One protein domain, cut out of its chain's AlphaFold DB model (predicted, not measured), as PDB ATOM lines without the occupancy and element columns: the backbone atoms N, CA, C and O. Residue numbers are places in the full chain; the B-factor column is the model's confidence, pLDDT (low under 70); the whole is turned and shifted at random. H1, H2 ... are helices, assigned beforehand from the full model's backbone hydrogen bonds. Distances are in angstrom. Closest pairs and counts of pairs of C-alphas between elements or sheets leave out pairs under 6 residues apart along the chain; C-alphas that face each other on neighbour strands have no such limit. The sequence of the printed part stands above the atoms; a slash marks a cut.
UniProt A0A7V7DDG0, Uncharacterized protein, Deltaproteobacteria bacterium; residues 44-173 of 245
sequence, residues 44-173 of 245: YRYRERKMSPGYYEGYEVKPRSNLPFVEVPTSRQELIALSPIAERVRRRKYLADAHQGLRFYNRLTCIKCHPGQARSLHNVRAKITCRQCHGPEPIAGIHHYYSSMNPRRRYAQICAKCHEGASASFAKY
ATOM      1  N   TYR A  44      15.607 -18.881 -26.314       50.16
ATOM      2  CA  TYR A  44      17.050 -18.620 -26.201       50.16
ATOM      3  C   TYR A  44      17.336 -17.402 -25.311       50.16
ATOM      4  O   TYR A  44      18.124 -17.528 -24.376       50.16
ATOM      5  N   ARG A  45      16.560 -16.311 -25.437       50.59
ATOM      6  CA  ARG A  45      16.569 -15.180 -24.472       50.59
ATOM      7  C   ARG A  45      16.183 -15.573 -23.043       50.59
ATOM      8  O   ARG A  45      16.329 -14.786 -22.106       50.59
ATOM      9  N   TYR A  46      15.596 -16.753 -22.852       47.00
ATOM     10  CA  TYR A  46      15.400 -17.281 -21.508       47.00
ATOM     11  C   TYR A  46      16.704 -17.747 -20.889       47.00
ATOM     12  O   TYR A  46      16.909 -17.519 -19.705       47.00
ATOM     13  N   ARG A  47      17.549 -18.423 -21.677       46.09
ATOM     14  CA  ARG A  47      18.786 -19.051 -21.213       46.09
ATOM     15  C   ARG A  47      19.725 -18.011 -20.608       46.09
ATOM     16  O   ARG A  47      20.250 -18.254 -19.535       46.09
ATOM     17  N   GLU A  48      19.810 -16.840 -21.237       48.50
ATOM     18  CA  GLU A  48      20.568 -15.672 -20.759       48.50
ATOM     19  C   GLU A  48      20.005 -15.057 -19.466       48.50
ATOM     20  O   GLU A  48      20.727 -14.415 -18.716       48.50
ATOM     21  N   ARG A  49      18.710 -15.255 -19.186       49.91
ATOM     22  CA  ARG A  49      18.017 -14.720 -17.999       49.91
ATOM     23  C   ARG A  49      17.798 -15.761 -16.901       49.91
ATOM     24  O   ARG A  49      17.128 -15.465 -15.910       49.91
ATOM     25  N   LYS A  50      18.297 -16.989 -17.069       47.50
ATOM     26  CA  LYS A  50      18.217 -18.008 -16.022       47.50
ATOM     27  C   LYS A  50      19.265 -17.716 -14.951       47.50
ATOM     28  O   LYS A  50      20.432 -17.534 -15.261       47.50
ATOM     29  N   MET A  51      18.843 -17.755 -13.690       49.41
ATOM     30  CA  MET A  51      19.771 -17.859 -12.555       49.41
ATOM     31  C   MET A  51      20.291 -19.293 -12.362       49.41
ATOM     32  O   MET A  51      21.284 -19.484 -11.678       49.41
ATOM     33  N   SER A  52      19.628 -20.294 -12.957       48.66
ATOM     34  CA  SER A  52      20.063 -21.696 -12.922       48.66
ATOM     35  C   SER A  52      20.757 -22.067 -14.241       48.66
ATOM     36  O   SER A  52      20.216 -21.759 -15.311       48.66
ATOM     37  N   PRO A  53      21.907 -22.764 -14.207       52.47
ATOM     38  CA  PRO A  53      22.730 -23.075 -15.382       52.47
ATOM     39  C   PRO A  53      22.030 -23.957 -16.430       52.47
ATOM     40  O   PRO A  53      22.546 -24.163 -17.528       52.47
ATOM     41  N   GLY A  54      20.816 -24.443 -16.148       51.50
ATOM     42  CA  GLY A  54      20.040 -25.253 -17.083       51.50
ATOM     43  C   GLY A  54      20.575 -26.674 -17.225       51.50
ATOM     44  O   GLY A  54      20.180 -27.354 -18.165       51.50
ATOM     45  N   TYR A  55      21.433 -27.096 -16.298       48.28
ATOM     46  CA  TYR A  55      21.717 -28.491 -15.994       48.28
ATOM     47  C   TYR A  55      20.794 -28.961 -14.864       48.28
ATOM     48  O   TYR A  55      20.190 -28.140 -14.169       48.28
ATOM     49  N   TYR A  56      20.630 -30.277 -14.721       49.34
ATOM     50  CA  TYR A  56      19.831 -30.861 -13.647       49.34
ATOM     51  C   TYR A  56      20.543 -30.644 -12.306       49.34
ATOM     52  O   TYR A  56      21.466 -31.376 -11.963       49.34
ATOM     53  N   GLU A  57      20.134 -29.621 -11.563       56.50
ATOM     54  CA  GLU A  57      20.564 -29.396 -10.183       56.50
ATOM     55  C   GLU A  57      19.511 -29.967  -9.226       56.50
ATOM     56  O   GLU A  57      18.314 -29.945  -9.513       56.50
ATOM     57  N   GLY A  58      19.943 -30.484  -8.070       53.16
ATOM     58  CA  GLY A  58      19.031 -31.011  -7.042       53.16
ATOM     59  C   GLY A  58      18.141 -29.944  -6.388       53.16
ATOM     60  O   GLY A  58      17.220 -30.282  -5.648       53.16
ATOM     61  N   TYR A  59      18.398 -28.665  -6.663       52.69
ATOM     62  CA  TYR A  59      17.628 -27.522  -6.192       52.69
ATOM     63  C   TYR A  59      17.465 -26.497  -7.323       52.69
ATOM     64  O   TYR A  59      18.382 -26.267  -8.104       52.69
ATOM     65  N   GLU A  60      16.290 -25.868  -7.420       57.66
ATOM     66  CA  GLU A  60      15.999 -24.852  -8.440       57.66
ATOM     67  C   GLU A  60      15.758 -23.479  -7.818       57.66
ATOM     68  O   GLU A  60      14.982 -23.324  -6.871       57.66
ATOM     69  N   VAL A  61      16.362 -22.453  -8.420       58.38
ATOM     70  CA  VAL A  61      16.110 -21.057  -8.058       58.38
ATOM     71  C   VAL A  61      14.741 -20.626  -8.595       58.38
ATOM     72  O   VAL A  61      14.470 -20.692  -9.801       58.38
ATOM     73  N   LYS A  62      13.871 -20.154  -7.693       58.19
ATOM     74  CA  LYS A  62      12.565 -19.576  -8.045       58.19
ATOM     75  C   LYS A  62      12.751 -18.292  -8.875       58.19
ATOM     76  O   LYS A  62      13.699 -17.543  -8.647       58.19
ATOM     77  N   PRO A  63      11.870 -18.003  -9.846       55.19
ATOM     78  CA  PRO A  63      11.987 -16.830 -10.684       55.19
ATOM     79  C   PRO A  63      11.558 -15.614  -9.858       55.19
ATOM     80  O   PRO A  63      10.749 -15.715  -8.935       55.19
ATOM     81  N   ARG A  64      12.041 -14.431 -10.233       56.94
ATOM     82  CA  ARG A  64      11.628 -13.186  -9.571       56.94
ATOM     83  C   ARG A  64      10.133 -12.861  -9.729       56.94
ATOM     84  O   ARG A  64       9.617 -12.080  -8.940       56.94
ATOM     85  N   SER A  65       9.429 -13.437 -10.711       59.22
ATOM     86  CA  SER A  65       7.982 -13.251 -10.891       59.22
ATOM     87  C   SER A  65       7.257 -14.556 -11.237       59.22
ATOM     88  O   SER A  65       7.739 -15.363 -12.028       59.22
ATOM     89  N   ASN A  66       6.061 -14.736 -10.664       55.31
ATOM     90  CA  ASN A  66       5.172 -15.885 -10.905       55.31
ATOM     91  C   ASN A  66       4.232 -15.679 -12.108       55.31
ATOM     92  O   ASN A  66       3.251 -16.407 -12.258       55.31
ATOM     93  N   LEU A  67       4.481 -14.658 -12.935       58.75
ATOM     94  CA  LEU A  67       3.637 -14.390 -14.093       58.75
ATOM     95  C   LEU A  67       3.783 -15.534 -15.105       58.75
ATOM     96  O   LEU A  67       4.907 -15.969 -15.382       58.75
ATOM     97  N   PRO A  68       2.672 -16.033 -15.667       56.19
ATOM     98  CA  PRO A  68       2.737 -17.060 -16.691       56.19
ATOM     99  C   PRO A  68       3.479 -16.541 -17.911       56.19
ATOM    100  O   PRO A  68       3.342 -15.392 -18.333       56.19
ATOM    101  N   PHE A  69       4.279 -17.425 -18.489       57.31
ATOM    102  CA  PHE A  69       5.054 -17.084 -19.663       57.31
ATOM    103  C   PHE A  69       4.173 -17.136 -20.911       57.31
ATOM    104  O   PHE A  69       3.538 -18.160 -21.190       57.31
ATOM    105  N   VAL A  70       4.165 -16.044 -21.674       59.06
ATOM    106  CA  VAL A  70       3.449 -15.941 -22.947       59.06
ATOM    107  C   VAL A  70       4.464 -15.737 -24.064       59.06
ATOM    108  O   VAL A  70       5.273 -14.816 -24.017       59.06
ATOM    109  N   GLU A  71       4.465 -16.646 -25.042       55.22
ATOM    110  CA  GLU A  71       5.395 -16.603 -26.180       55.22
ATOM    111  C   GLU A  71       5.010 -15.536 -27.215       55.22
ATOM    112  O   GLU A  71       5.889 -15.041 -27.916       55.22
ATOM    113  N   VAL A  72       3.730 -15.152 -27.270       57.72
ATOM    114  CA  VAL A  72       3.202 -14.121 -28.176       57.72
ATOM    115  C   VAL A  72       3.211 -12.738 -27.518       57.72
ATOM    116  O   VAL A  72       2.959 -12.653 -26.311       57.72
ATOM    117  N   PRO A  73       3.464 -11.648 -28.271       56.81
ATOM    118  CA  PRO A  73       3.298 -10.293 -27.755       56.81
ATOM    119  C   PRO A  73       1.841 -10.121 -27.314       56.81
ATOM    120  O   PRO A  73       0.928 -10.101 -28.131       56.81
ATOM    121  N   THR A  74       1.633 -10.094 -26.002       60.56
ATOM    122  CA  THR A  74       0.313 -10.031 -25.364       60.56
ATOM    123  C   THR A  74       0.195  -8.696 -24.659       60.56
ATOM    124  O   THR A  74       1.145  -8.233 -24.018       60.56
ATOM    125  N   SER A  75      -0.965  -8.063 -24.780       68.94
ATOM    126  CA  SER A  75      -1.230  -6.787 -24.124       68.94
ATOM    127  C   SER A  75      -1.177  -6.924 -22.596       68.94
ATOM    128  O   SER A  75      -1.367  -8.005 -22.032       68.94
ATOM    129  N   ARG A  76      -0.948  -5.813 -21.884       62.06
ATOM    130  CA  ARG A  76      -0.927  -5.806 -20.410       62.06
ATOM    131  C   ARG A  76      -2.270  -6.261 -19.817       62.06
ATOM    132  O   ARG A  76      -2.263  -6.981 -18.823       62.06
ATOM    133  N   GLN A  77      -3.393  -5.916 -20.455       62.72
ATOM    134  CA  GLN A  77      -4.728  -6.425 -20.112       62.72
ATOM    135  C   GLN A  77      -4.828  -7.952 -20.253       62.72
ATOM    136  O   GLN A  77      -5.357  -8.616 -19.362       62.72
ATOM    137  N   GLU A  78      -4.297  -8.534 -21.328       61.62
ATOM    138  CA  GLU A  78      -4.291  -9.991 -21.510       61.62
ATOM    139  C   GLU A  78      -3.370 -10.688 -20.506       61.62
ATOM    140  O   GLU A  78      -3.736 -11.722 -19.959       61.62
ATOM    141  N   LEU A  79      -2.214 -10.106 -20.175       61.94
ATOM    142  CA  LEU A  79      -1.332 -10.632 -19.127       61.94
ATOM    143  C   LEU A  79      -2.008 -10.650 -17.748       61.94
ATOM    144  O   LEU A  79      -1.788 -11.579 -16.972       61.94
ATOM    145  N   ILE A  80      -2.861  -9.662 -17.453       59.53
ATOM    146  CA  ILE A  80      -3.698  -9.654 -16.244       59.53
ATOM    147  C   ILE A  80      -4.723 -10.787 -16.298       59.53
ATOM    148  O   ILE A  80      -4.907 -11.461 -15.289       59.53
ATOM    149  N   ALA A  81      -5.332 -11.054 -17.458       57.19
ATOM    150  CA  ALA A  81      -6.253 -12.180 -17.628       57.19
ATOM    151  C   ALA A  81      -5.573 -13.546 -17.427       57.19
ATOM    152  O   ALA A  81      -6.229 -14.481 -16.980       57.19
ATOM    153  N   LEU A  82      -4.268 -13.643 -17.705       56.94
ATOM    154  CA  LEU A  82      -3.467 -14.833 -17.427       56.94
ATOM    155  C   LEU A  82      -2.943 -14.901 -15.978       56.94
ATOM    156  O   LEU A  82      -2.477 -15.951 -15.542       56.94
ATOM    157  N   SER A  83      -3.006 -13.811 -15.207       53.81
ATOM    158  CA  SER A  83      -2.500 -13.759 -13.829       53.81
ATOM    159  C   SER A  83      -3.123 -14.857 -12.952       53.81
ATOM    160  O   SER A  83      -4.336 -15.067 -13.019       53.81
ATOM    161  N   PRO A  84      -2.351 -15.508 -12.057       52.00
ATOM    162  CA  PRO A  84      -2.839 -16.593 -11.195       52.00
ATOM    163  C   PRO A  84      -4.060 -16.231 -10.324       52.00
ATOM    164  O   PRO A  84      -4.736 -17.127  -9.820       52.00
ATOM    165  N   ILE A  85      -4.364 -14.937 -10.160       51.97
ATOM    166  CA  ILE A  85      -5.540 -14.431  -9.435       51.97
ATOM    167  C   ILE A  85      -6.782 -14.340 -10.346       51.97
ATOM    168  O   ILE A  85      -7.884 -14.652  -9.900       51.97
ATOM    169  N   ALA A  86      -6.621 -13.967 -11.620       49.81
ATOM    170  CA  ALA A  86      -7.717 -13.834 -12.590       49.81
ATOM    171  C   ALA A  86      -8.077 -15.163 -13.292       49.81
ATOM    172  O   ALA A  86      -9.156 -15.309 -13.864       49.81
ATOM    173  N   GLU A  87      -7.180 -16.150 -13.225       49.50
ATOM    174  CA  GLU A  87      -7.162 -17.343 -14.080       49.50
ATOM    175  C   GLU A  87      -7.809 -18.592 -13.446       49.50
ATOM    176  O   GLU A  87      -7.713 -19.676 -14.012       49.50
ATOM    177  N   ARG A  88      -8.524 -18.500 -12.310       50.84
ATOM    178  CA  ARG A  88      -9.174 -19.686 -11.694       50.84
ATOM    179  C   ARG A  88     -10.159 -20.428 -12.620       50.84
ATOM    180  O   ARG A  88     -10.596 -21.514 -12.250       50.84
ATOM    181  N   VAL A  89     -10.519 -19.893 -13.799       50.81
ATOM    182  CA  VAL A  89     -11.566 -20.483 -14.656       50.81
ATOM    183  C   VAL A  89     -11.250 -20.577 -16.166       50.81
ATOM    184  O   VAL A  89     -11.900 -21.377 -16.832       50.81
ATOM    185  N   ARG A  90     -10.283 -19.860 -16.771       59.81
ATOM    186  CA  ARG A  90     -10.249 -19.757 -18.255       59.81
ATOM    187  C   ARG A  90      -9.227 -20.630 -18.991       59.81
ATOM    188  O   ARG A  90      -9.551 -21.126 -20.071       59.81
ATOM    189  N   ARG A  91      -8.026 -20.882 -18.467       72.88
ATOM    190  CA  ARG A  91      -6.970 -21.634 -19.174       72.88
ATOM    191  C   ARG A  91      -6.172 -22.544 -18.236       72.88
ATOM    192  O   ARG A  91      -5.123 -22.179 -17.714       72.88
ATOM    193  N   ARG A  92      -6.584 -23.819 -18.169       78.44
ATOM    194  CA  ARG A  92      -5.942 -24.901 -17.379       78.44
ATOM    195  C   ARG A  92      -4.424 -25.013 -17.540       78.44
ATOM    196  O   ARG A  92      -3.728 -25.434 -16.624       78.44
ATOM    197  N   LYS A  93      -3.893 -24.622 -18.701       81.12
ATOM    198  CA  LYS A  93      -2.461 -24.688 -19.016       81.12
ATOM    199  C   LYS A  93      -1.580 -23.765 -18.157       81.12
ATOM    200  O   LYS A  93      -0.374 -23.992 -18.127       81.12
ATOM    201  N   TYR A  94      -2.160 -22.784 -17.466       78.12
ATOM    202  CA  TYR A  94      -1.456 -21.867 -16.563       78.12
ATOM    203  C   TYR A  94      -1.802 -22.077 -15.084       78.12
ATOM    204  O   TYR A  94      -1.299 -21.341 -14.245       78.12
ATOM    205  N   LEU A  95      -2.641 -23.058 -14.741       77.69
ATOM    206  CA  LEU A  95      -3.020 -23.298 -13.351       77.69
ATOM    207  C   LEU A  95      -1.906 -24.005 -12.573       77.69
ATOM    208  O   LEU A  95      -1.190 -24.850 -13.117       77.69
ATOM    209  N   ALA A  96      -1.819 -23.695 -11.277       80.06
ATOM    210  CA  ALA A  96      -0.982 -24.434 -10.333       80.06
ATOM    211  C   ALA A  96      -1.414 -25.903 -10.211       80.06
ATOM    212  O   ALA A  96      -0.561 -26.767 -10.041       80.06
ATOM    213  N   ASP A  97      -2.711 -26.173 -10.383       84.88
ATOM    214  CA  ASP A  97      -3.265 -27.504 -10.620       84.88
ATOM    215  C   ASP A  97      -4.179 -27.470 -11.853       84.88
ATOM    216  O   ASP A  97      -5.239 -26.840 -11.850       84.88
ATOM    217  N   ALA A  98      -3.788 -28.156 -12.926       86.00
ATOM    218  CA  ALA A  98      -4.581 -28.251 -14.151       86.00
ATOM    219  C   ALA A  98      -5.906 -29.017 -13.954       86.00
ATOM    220  O   ALA A  98      -6.822 -28.904 -14.785       86.00
ATOM    221  N   HIS A  99      -6.016 -29.782 -12.866       85.06
ATOM    222  CA  HIS A  99      -7.195 -30.564 -12.506       85.06
ATOM    223  C   HIS A  99      -8.152 -29.829 -11.571       85.06
ATOM    224  O   HIS A  99      -9.242 -30.342 -11.304       85.06
ATOM    225  N   GLN A 100      -7.804 -28.615 -11.137       83.00
ATOM    226  CA  GLN A 100      -8.661 -27.813 -10.276       83.00
ATOM    227  C   GLN A 100     -10.075 -27.690 -10.874       83.00
ATOM    228  O   GLN A 100     -10.258 -27.346 -12.044       83.00
ATOM    229  N   GLY A 101     -11.087 -28.020 -10.067       80.88
ATOM    230  CA  GLY A 101     -12.498 -27.966 -10.464       80.88
ATOM    231  C   GLY A 101     -13.024 -29.187 -11.233       80.88
ATOM    232  O   GLY A 101     -14.199 -29.202 -11.598       80.88
ATOM    233  N   LEU A 102     -12.217 -30.228 -11.478       82.25
ATOM    234  CA  LEU A 102     -12.722 -31.494 -12.022       82.25
ATOM    235  C   LEU A 102     -13.432 -32.314 -10.946       82.25
ATOM    236  O   LEU A 102     -12.875 -32.624  -9.893       82.25
ATOM    237  N   ARG A 103     -14.663 -32.731 -11.245       81.50
ATOM    238  CA  ARG A 103     -15.416 -33.634 -10.373       81.50
ATOM    239  C   ARG A 103     -14.756 -35.011 -10.359       81.50
ATOM    240  O   ARG A 103     -14.418 -35.553 -11.408       81.50
ATOM    241  N   PHE A 104     -14.613 -35.576  -9.163       81.81
ATOM    242  CA  PHE A 104     -14.099 -36.930  -8.935       81.81
ATOM    243  C   PHE A 104     -12.663 -37.195  -9.423       81.81
ATOM    244  O   PHE A 104     -12.303 -38.360  -9.560       81.81
ATOM    245  N   TYR A 105     -11.829 -36.164  -9.622       77.38
ATOM    246  CA  TYR A 105     -10.429 -36.325 -10.055       77.38
ATOM    247  C   TYR A 105      -9.668 -37.370  -9.225       77.38
ATOM    248  O   TYR A 105      -9.050 -38.267  -9.787       77.38
ATOM    249  N   ASN A 106      -9.834 -37.343  -7.899       75.19
ATOM    250  CA  ASN A 106      -9.167 -38.260  -6.966       75.19
ATOM    251  C   ASN A 106      -9.486 -39.753  -7.196       75.19
ATOM    252  O   ASN A 106      -8.806 -40.608  -6.642       75.19
ATOM    253  N   ARG A 107     -10.529 -40.083  -7.972       78.25
ATOM    254  CA  ARG A 107     -10.929 -41.463  -8.309       78.25
ATOM    255  C   ARG A 107     -10.705 -41.807  -9.786       78.25
ATOM    256  O   ARG A 107     -11.129 -42.868 -10.240       78.25
ATOM    257  N   LEU A 108     -10.116 -40.899 -10.564       81.50
ATOM    258  CA  LEU A 108      -9.873 -41.072 -11.994       81.50
ATOM    259  C   LEU A 108      -8.398 -41.378 -12.249       81.50
ATOM    260  O   LEU A 108      -7.505 -40.870 -11.579       81.50
ATOM    261  N   THR A 109      -8.143 -42.205 -13.260       85.56
ATOM    262  CA  THR A 109      -6.790 -42.455 -13.760       85.56
ATOM    263  C   THR A 109      -6.480 -41.514 -14.918       85.56
ATOM    264  O   THR A 109      -7.380 -41.115 -15.662       85.56
ATOM    265  N   CYS A 110      -5.198 -41.199 -15.129       85.31
ATOM    266  CA  CYS A 110      -4.776 -40.320 -16.223       85.31
ATOM    267  C   CYS A 110      -5.297 -40.810 -17.585       85.31
ATOM    268  O   CYS A 110      -5.803 -40.018 -18.370       85.31
ATOM    269  N   ILE A 111      -5.243 -42.123 -17.836       89.38
ATOM    270  CA  ILE A 111      -5.647 -42.750 -19.107       89.38
ATOM    271  C   ILE A 111      -7.140 -42.552 -19.394       89.38
ATOM    272  O   ILE A 111      -7.518 -42.352 -20.546       89.38
ATOM    273  N   LYS A 112      -7.989 -42.549 -18.357       87.94
ATOM    274  CA  LYS A 112      -9.437 -42.361 -18.516       87.94
ATOM    275  C   LYS A 112      -9.781 -40.977 -19.075       87.94
ATOM    276  O   LYS A 112     -10.729 -40.854 -19.842       87.94
ATOM    277  N   CYS A 113      -9.006 -39.954 -18.718       86.50
ATOM    278  CA  CYS A 113      -9.175 -38.594 -19.238       86.50
ATOM    279  C   CYS A 113      -8.298 -38.305 -20.470       86.50
ATOM    280  O   CYS A 113      -8.649 -37.458 -21.288       86.50
ATOM    281  N   HIS A 114      -7.176 -39.015 -20.619       89.62
ATOM    282  CA  HIS A 114      -6.169 -38.809 -21.664       89.62
ATOM    283  C   HIS A 114      -5.881 -40.092 -22.470       89.62
ATOM    284  O   HIS A 114      -4.748 -40.587 -22.476       89.62
ATOM    285  N   PRO A 115      -6.881 -40.649 -23.182       89.25
ATOM    286  CA  PRO A 115      -6.721 -41.912 -23.902       89.25
ATOM    287  C   PRO A 115      -5.752 -41.802 -25.089       89.25
ATOM    288  O   PRO A 115      -5.042 -42.756 -25.399       89.25
ATOM    289  N   GLY A 116      -5.673 -40.630 -25.733       86.38
ATOM    290  CA  GLY A 116      -4.749 -40.398 -26.849       86.38
ATOM    291  C   GLY A 116      -3.283 -40.360 -26.410       86.38
ATOM    292  O   GLY A 116      -2.407 -40.861 -27.107       86.38
ATOM    293  N   GLN A 117      -3.013 -39.816 -25.223       86.06
ATOM    294  CA  GLN A 117      -1.667 -39.673 -24.665       86.06
ATOM    295  C   GLN A 117      -1.147 -40.980 -24.053       86.06
ATOM    296  O   GLN A 117       0.067 -41.185 -23.968       86.06
ATOM    297  N   ALA A 118      -2.054 -41.883 -23.667       86.19
ATOM    298  CA  ALA A 118      -1.707 -43.205 -23.154       86.19
ATOM    299  C   ALA A 118      -0.898 -44.030 -24.168       86.19
ATOM    300  O   ALA A 118      -0.037 -44.809 -23.782       86.19
ATOM    301  N   ARG A 119      -1.106 -43.810 -25.472       84.94
ATOM    302  CA  ARG A 119      -0.412 -44.529 -26.554       84.94
ATOM    303  C   ARG A 119       0.947 -43.934 -26.933       84.94
ATOM    304  O   ARG A 119       1.464 -44.212 -28.011       84.94
ATOM    305  N   SER A 120       1.535 -43.100 -26.080       86.06
ATOM    306  CA  SER A 120       2.877 -42.570 -26.332       86.06
ATOM    307  C   SER A 120       3.941 -43.670 -26.252       86.06
ATOM    308  O   SER A 120       3.836 -44.591 -25.444       86.06
ATOM    309  N   LEU A 121       5.015 -43.545 -27.038       86.62
ATOM    310  CA  LEU A 121       6.161 -44.466 -26.989       86.62
ATOM    311  C   LEU A 121       6.788 -44.542 -25.593       86.62
ATOM    312  O   LEU A 121       7.176 -45.617 -25.147       86.62
ATOM    313  N   HIS A 122       6.827 -43.420 -24.873       88.81
ATOM    314  CA  HIS A 122       7.319 -43.385 -23.499       88.81
ATOM    315  C   HIS A 122       6.492 -44.291 -22.577       88.81
ATOM    316  O   HIS A 122       7.062 -45.006 -21.759       88.81
ATOM    317  N   ASN A 123       5.167 -44.329 -22.739       88.44
ATOM    318  CA  ASN A 123       4.313 -45.197 -21.937       88.44
ATOM    319  C   ASN A 123       4.321 -46.651 -22.433       88.44
ATOM    320  O   ASN A 123       4.590 -47.561 -21.656       88.44
ATOM    321  N   VAL A 124       4.078 -46.872 -23.729       89.44
ATOM    322  CA  VAL A 124       3.884 -48.215 -24.302       89.44
ATOM    323  C   VAL A 124       5.198 -48.985 -24.423       89.44
ATOM    324  O   VAL A 124       5.248 -50.170 -24.105       89.44
ATOM    325  N   ARG A 125       6.274 -48.329 -24.878       89.19
ATOM    326  CA  ARG A 125       7.573 -48.975 -25.128       89.19
ATOM    327  C   ARG A 125       8.497 -48.883 -23.922       89.19
ATOM    328  O   ARG A 125       9.058 -49.892 -23.514       89.19
ATOM    329  N   ALA A 126       8.657 -47.687 -23.356       87.31
ATOM    330  CA  ALA A 126       9.597 -47.457 -22.258       87.31
ATOM    331  C   ALA A 126       8.988 -47.674 -20.859       87.31
ATOM    332  O   ALA A 126       9.701 -47.544 -19.868       87.31
ATOM    333  N   LYS A 127       7.689 -48.005 -20.758       90.25
ATOM    334  CA  LYS A 127       6.960 -48.210 -19.488       90.25
ATOM    335  C   LYS A 127       7.088 -47.033 -18.507       90.25
ATOM    336  O   LYS A 127       7.001 -47.208 -17.294       90.25
ATOM    337  N   ILE A 128       7.261 -45.820 -19.031       90.31
ATOM    338  CA  ILE A 128       7.344 -44.589 -18.246       90.31
ATOM    339  C   ILE A 128       5.930 -44.170 -17.833       90.31
ATOM    340  O   ILE A 128       4.997 -44.078 -18.642       90.31
ATOM    341  N   THR A 129       5.770 -43.897 -16.546       89.00
ATOM    342  CA  THR A 129       4.523 -43.411 -15.953       89.00
ATOM    343  C   THR A 129       4.313 -41.927 -16.255       89.00
ATOM    344  O   THR A 129       5.261 -41.149 -16.348       89.00
ATOM    345  N   CYS A 130       3.052 -41.489 -16.342       88.06
ATOM    346  CA  CYS A 130       2.720 -40.081 -16.596       88.06
ATOM    347  C   CYS A 130       3.373 -39.137 -15.564       88.06
ATOM    348  O   CYS A 130       3.851 -38.058 -15.913       88.06
ATOM    349  N   ARG A 131       3.444 -39.575 -14.299       87.56
ATOM    350  CA  ARG A 131       3.996 -38.812 -13.171       87.56
ATOM    351  C   ARG A 131       5.508 -38.605 -13.243       87.56
ATOM    352  O   ARG A 131       5.987 -37.588 -12.759       87.56
ATOM    353  N   GLN A 132       6.264 -39.502 -13.877       86.88
ATOM    354  CA  GLN A 132       7.714 -39.309 -14.043       86.88
ATOM    355  C   GLN A 132       8.037 -38.059 -14.870       86.88
ATOM    356  O   GLN A 132       9.055 -37.409 -14.631       86.88
ATOM    357  N   CYS A 133       7.137 -37.684 -15.785       88.31
ATOM    358  CA  CYS A 133       7.243 -36.444 -16.542       88.31
ATOM    359  C   CYS A 133       6.472 -35.296 -15.885       88.31
ATOM    360  O   CYS A 133       7.007 -34.196 -15.812       88.31
ATOM    361  N   HIS A 134       5.240 -35.519 -15.415       87.75
ATOM    362  CA  HIS A 134       4.339 -34.464 -14.921       87.75
ATOM    363  C   HIS A 134       4.516 -34.078 -13.443       87.75
ATOM    364  O   HIS A 134       4.029 -33.023 -13.046       87.75
ATOM    365  N   GLY A 135       5.226 -34.885 -12.655       84.06
ATOM    366  CA  GLY A 135       5.429 -34.665 -11.225       84.06
ATOM    367  C   GLY A 135       4.295 -35.201 -10.334       84.06
ATOM    368  O   GLY A 135       3.372 -35.869 -10.821       84.06
ATOM    369  N   PRO A 136       4.397 -34.968  -9.012       79.75
ATOM    370  CA  PRO A 136       3.354 -35.291  -8.038       79.75
ATOM    371  C   PRO A 136       2.169 -34.310  -8.114       79.75
ATOM    372  O   PRO A 136       2.247 -33.285  -8.788       79.75
ATOM    373  N   GLU A 137       1.071 -34.602  -7.408       79.00
ATOM    374  CA  GLU A 137       0.015 -33.604  -7.195       79.00
ATOM    375  C   GLU A 137       0.492 -32.447  -6.295       79.00
ATOM    376  O   GLU A 137       1.219 -32.689  -5.328       79.00
ATOM    377  N   PRO A 138       0.032 -31.205  -6.543       82.69
ATOM    378  CA  PRO A 138      -0.834 -30.782  -7.652       82.69
ATOM    379  C   PRO A 138      -0.110 -30.768  -9.011       82.69
ATOM    380  O   PRO A 138       1.009 -30.273  -9.129       82.69
ATOM    381  N   ILE A 139      -0.773 -31.277 -10.060       84.81
ATOM    382  CA  ILE A 139      -0.172 -31.354 -11.399       84.81
ATOM    383  C   ILE A 139      -0.342 -30.011 -12.101       84.81
ATOM    384  O   ILE A 139      -1.411 -29.684 -12.623       84.81
ATOM    385  N   ALA A 140       0.739 -29.240 -12.150       86.69
ATOM    386  CA  ALA A 140       0.711 -27.917 -12.748       86.69
ATOM    387  C   ALA A 140       0.520 -27.967 -14.273       86.69
ATOM    388  O   ALA A 140       1.106 -28.798 -14.977       86.69
ATOM    389  N   GLY A 141      -0.256 -27.017 -14.799       86.94
ATOM    390  CA  GLY A 141      -0.458 -26.853 -16.235       86.94
ATOM    391  C   GLY A 141       0.860 -26.628 -16.976       86.94
ATOM    392  O   GLY A 141       1.805 -26.078 -16.421       86.94
ATOM    393  N   ILE A 142       0.938 -27.035 -18.246       86.56
ATOM    394  CA  ILE A 142       2.203 -27.085 -19.004       86.56
ATOM    395  C   ILE A 142       2.958 -25.746 -19.087       86.56
ATOM    396  O   ILE A 142       4.169 -25.749 -19.241       86.56
ATOM    397  N   HIS A 143       2.296 -24.597 -18.965       80.50
ATOM    398  CA  HIS A 143       2.957 -23.285 -18.953       80.50
ATOM    399  C   HIS A 143       3.091 -22.678 -17.554       80.50
ATOM    400  O   HIS A 143       3.615 -21.572 -17.413       80.50
ATOM    401  N   HIS A 144       2.631 -23.377 -16.518       78.69
ATOM    402  CA  HIS A 144       2.788 -22.925 -15.149       78.69
ATOM    403  C   HIS A 144       4.251 -23.008 -14.707       78.69
ATOM    404  O   HIS A 144       5.023 -23.862 -15.162       78.69
ATOM    405  N   TYR A 145       4.632 -22.123 -13.784       75.50
ATOM    406  CA  TYR A 145       6.001 -22.070 -13.293       75.50
ATOM    407  C   TYR A 145       6.412 -23.341 -12.546       75.50
ATOM    408  O   TYR A 145       7.560 -23.728 -12.654       75.50
ATOM    409  N   TYR A 146       5.517 -24.026 -11.833       76.62
ATOM    410  CA  TYR A 146       5.858 -25.286 -11.148       76.62
ATOM    411  C   TYR A 146       5.746 -26.531 -12.040       76.62
ATOM    412  O   TYR A 146       5.978 -27.638 -11.574       76.62
ATOM    413  N   SER A 147       5.431 -26.381 -13.333       84.38
ATOM    414  CA  SER A 147       5.338 -27.535 -14.229       84.38
ATOM    415  C   SER A 147       6.721 -28.069 -14.581       84.38
ATOM    416  O   SER A 147       7.568 -27.346 -15.116       84.38
ATOM    417  N   SER A 148       6.947 -29.349 -14.319       83.19
ATOM    418  CA  SER A 148       8.121 -30.086 -14.792       83.19
ATOM    419  C   SER A 148       8.178 -30.146 -16.324       83.19
ATOM    420  O   SER A 148       9.248 -30.061 -16.924       83.19
ATOM    421  N   MET A 149       7.013 -30.190 -16.978       87.50
ATOM    422  CA  MET A 149       6.875 -30.210 -18.438       87.50
ATOM    423  C   MET A 149       6.847 -28.818 -19.080       87.50
ATOM    424  O   MET A 149       6.483 -28.685 -20.253       87.50
ATOM    425  N   ASN A 150       7.285 -27.783 -18.356       85.62
ATOM    426  CA  ASN A 150       7.350 -26.431 -18.890       85.62
ATOM    427  C   ASN A 150       8.242 -26.369 -20.151       85.62
ATOM    428  O   ASN A 150       9.417 -26.750 -20.075       85.62
ATOM    429  N   PRO A 151       7.739 -25.875 -21.307       81.44
ATOM    430  CA  PRO A 151       8.457 -25.888 -22.585       81.44
ATOM    431  C   PRO A 151       9.873 -25.307 -22.530       81.44
ATOM    432  O   PRO A 151      10.748 -25.724 -23.284       81.44
ATOM    433  N   ARG A 152      10.128 -24.375 -21.605       75.12
ATOM    434  CA  ARG A 152      11.417 -23.689 -21.479       75.12
ATOM    435  C   ARG A 152      12.501 -24.486 -20.751       75.12
ATOM    436  O   ARG A 152      13.672 -24.104 -20.815       75.12
ATOM    437  N   ARG A 153      12.133 -25.537 -20.015       77.69
ATOM    438  CA  ARG A 153      13.064 -26.294 -19.157       77.69
ATOM    439  C   ARG A 153      12.865 -27.807 -19.165       77.69
ATOM    440  O   ARG A 153      13.778 -28.510 -18.751       77.69
ATOM    441  N   ARG A 154      11.761 -28.318 -19.727       86.12
ATOM    442  CA  ARG A 154      11.489 -29.763 -19.827       86.12
ATOM    443  C   ARG A 154      12.636 -30.552 -20.460       86.12
ATOM    444  O   ARG A 154      12.912 -31.658 -20.022       86.12
ATOM    445  N   TYR A 155      13.328 -29.972 -21.446       86.06
ATOM    446  CA  TYR A 155      14.462 -30.630 -22.101       86.06
ATOM    447  C   TYR A 155      15.614 -30.884 -21.124       86.06
ATOM    448  O   TYR A 155      16.111 -31.997 -21.051       86.06
ATOM    449  N   ALA A 156      15.967 -29.880 -20.326       80.38
ATOM    450  CA  ALA A 156      17.058 -29.940 -19.362       80.38
ATOM    451  C   ALA A 156      16.698 -30.689 -18.071       80.38
ATOM    452  O   ALA A 156      17.576 -31.225 -17.409       80.38
ATOM    453  N   GLN A 157      15.421 -30.690 -17.683       76.94
ATOM    454  CA  GLN A 157      15.001 -31.195 -16.372       76.94
ATOM    455  C   GLN A 157      14.322 -32.557 -16.417       76.94
ATOM    456  O   GLN A 157      14.374 -33.291 -15.438       76.94
ATOM    457  N   ILE A 158      13.652 -32.889 -17.519       86.81
ATOM    458  CA  ILE A 158      12.864 -34.119 -17.644       86.81
ATOM    459  C   ILE A 158      13.446 -35.004 -18.730       86.81
ATOM    460  O   ILE A 158      13.799 -36.143 -18.448       86.81
ATOM    461  N   CYS A 159      13.614 -34.483 -19.947       87.75
ATOM    462  CA  CYS A 159      14.186 -35.263 -21.041       87.75
ATOM    463  C   CYS A 159      15.632 -35.669 -20.725       87.75
ATOM    464  O   CYS A 159      15.978 -36.827 -20.919       87.75
ATOM    465  N   ALA A 160      16.432 -34.758 -20.159       87.25
ATOM    466  CA  ALA A 160      17.830 -35.016 -19.811       87.25
ATOM    467  C   ALA A 160      18.040 -36.093 -18.737       87.25
ATOM    468  O   ALA A 160      19.145 -36.609 -18.627       87.25
ATOM    469  N   LYS A 161      16.995 -36.479 -17.985       86.00
ATOM    470  CA  LYS A 161      17.083 -37.595 -17.025       86.00
ATOM    471  C   LYS A 161      17.380 -38.929 -17.712       86.00
ATOM    472  O   LYS A 161      18.014 -39.785 -17.111       86.00
ATOM    473  N   CYS A 162      16.896 -39.095 -18.944       88.50
ATOM    474  CA  CYS A 162      17.089 -40.311 -19.738       88.50
ATOM    475  C   CYS A 162      17.862 -40.058 -21.044       88.50
ATOM    476  O   CYS A 162      18.446 -40.983 -21.594       88.50
ATOM    477  N   HIS A 163      17.856 -38.825 -21.556       88.50
ATOM    478  CA  HIS A 163      18.544 -38.415 -22.780       88.50
ATOM    479  C   HIS A 163      19.626 -37.391 -22.458       88.50
ATOM    480  O   HIS A 163      19.386 -36.184 -22.517       88.50
ATOM    481  N   GLU A 164      20.814 -37.869 -22.112       85.44
ATOM    482  CA  GLU A 164      21.949 -36.998 -21.827       85.44
ATOM    483  C   GLU A 164      22.193 -36.009 -22.984       85.44
ATOM    484  O   GLU A 164      22.125 -36.362 -24.161       85.44
ATOM    485  N   GLY A 165      22.383 -34.728 -22.655       82.12
ATOM    486  CA  GLY A 165      22.524 -33.665 -23.655       82.12
ATOM    487  C   GLY A 165      21.219 -33.203 -24.324       82.12
ATOM    488  O   GLY A 165      21.270 -32.446 -25.299       82.12
ATOM    489  N   ALA A 166      20.042 -33.600 -23.820       85.94
ATOM    490  CA  ALA A 166      18.757 -33.145 -24.350       85.94
ATOM    491  C   ALA A 166      18.666 -31.609 -24.424       85.94
ATOM    492  O   ALA A 166      18.723 -30.885 -23.429       85.94
ATOM    493  N   SER A 167      18.472 -31.107 -25.643       82.75
ATOM    494  CA  SER A 167      18.402 -29.679 -25.949       82.75
ATOM    495  C   SER A 167      16.966 -29.199 -26.181       82.75
ATOM    496  O   SER A 167      16.027 -29.984 -26.333       82.75
ATOM    497  N   ALA A 168      16.776 -27.879 -26.259       82.19
ATOM    498  CA  ALA A 168      15.474 -27.304 -26.604       82.19
ATOM    499  C   ALA A 168      14.963 -27.791 -27.972       82.19
ATOM    500  O   ALA A 168      13.768 -28.047 -28.114       82.19
ATOM    501  N   SER A 169      15.860 -27.961 -28.951       81.06
ATOM    502  CA  SER A 169      15.519 -28.515 -30.266       81.06
ATOM    503  C   SER A 169      15.092 -29.976 -30.165       81.06
ATOM    504  O   SER A 169      14.086 -30.342 -30.758       81.06
ATOM    505  N   PHE A 170      15.780 -30.780 -29.344       84.56
ATOM    506  CA  PHE A 170      15.407 -32.177 -29.096       84.56
ATOM    507  C   PHE A 170      13.977 -32.293 -28.555       84.56
ATOM    508  O   PHE A 170      13.164 -33.034 -29.093       84.56
ATOM    509  N   ALA A 171      13.619 -31.496 -27.545       83.88
ATOM    510  CA  ALA A 171      12.276 -31.562 -26.969       83.88
ATOM    511  C   ALA A 171      11.176 -30.945 -27.849       83.88
ATOM    512  O   ALA A 171      10.000 -31.059 -27.500       83.88
ATOM    513  N   LYS A 172      11.527 -30.242 -28.929       80.44
ATOM    514  CA  LYS A 172      10.583 -29.752 -29.945       80.44
ATOM    515  C   LYS A 172      10.510 -30.664 -31.169       80.44
ATOM    516  O   LYS A 172       9.607 -30.483 -31.977       80.44
ATOM    517  N   TYR A 173      11.447 -31.596 -31.307       80.38
ATOM    518  CA  TYR A 173      11.561 -32.430 -32.487       80.38
ATOM    519  C   TYR A 173      10.385 -33.404 -32.574       80.38
ATOM    520  O   TYR A 173      10.059 -34.108 -31.613       80.38
TER     521      TYR A 173
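AT A GLANCE: This is residues 44 to 173 of the 245 residues of an uncharacterized protein of Deltaproteobacteria bacterium (UniProt A0A7V7DDG0). This is a loop-built domain with little regular structure: the unnamed stretch 135 to 153 runs through its middle, H2 lies at one end, small helices H3 to H6 cluster at the other, and H7 packs on H8. Residues 71 to 77 stick out. The printed part has 130 residues with eight named helices, H1 to H8 in order, and no named strand; the class is all helix, with 37 residues in named elements. It is compact, with a radius of gyration of the C-alphas of 15.8 A and spans of 43 by 40 by 26 A.

IN THESE COORDINATES: Find C-alpha 76 at (-0.927, -5.806, -20.410); H2 runs 9.8 A from there to residue 82. H1 is residues 44 to 47, H3 110 to 113, H4 115 to 118, H5 121 to 124, H6 130 to 134, H7 154 to 157, and H8 168 to 172, ending at (10.583, -29.752, -29.945).

HOW THE PARTS SIT: H2 and H1 are apart from each other and the other helices. H3 and H4 are close but not clearly touching, closest at C-alphas 111 and 118, 5.7 A. H5 and H6 are too, closest at C-alphas 123 and 130, 7.6 A. H7 and H8 touch, closest at C-alphas 155 and 171, 5.4 A. Each O i to N i+4 pair is within hydrogen-bond range in H2, H6 and H8; the others are too short for one.

THE WHOLE: The printed part has no cut. Links H1 to H2, H2 to H3 and H6 to H7 are long. Residues 44 to 90 have pLDDT under 70.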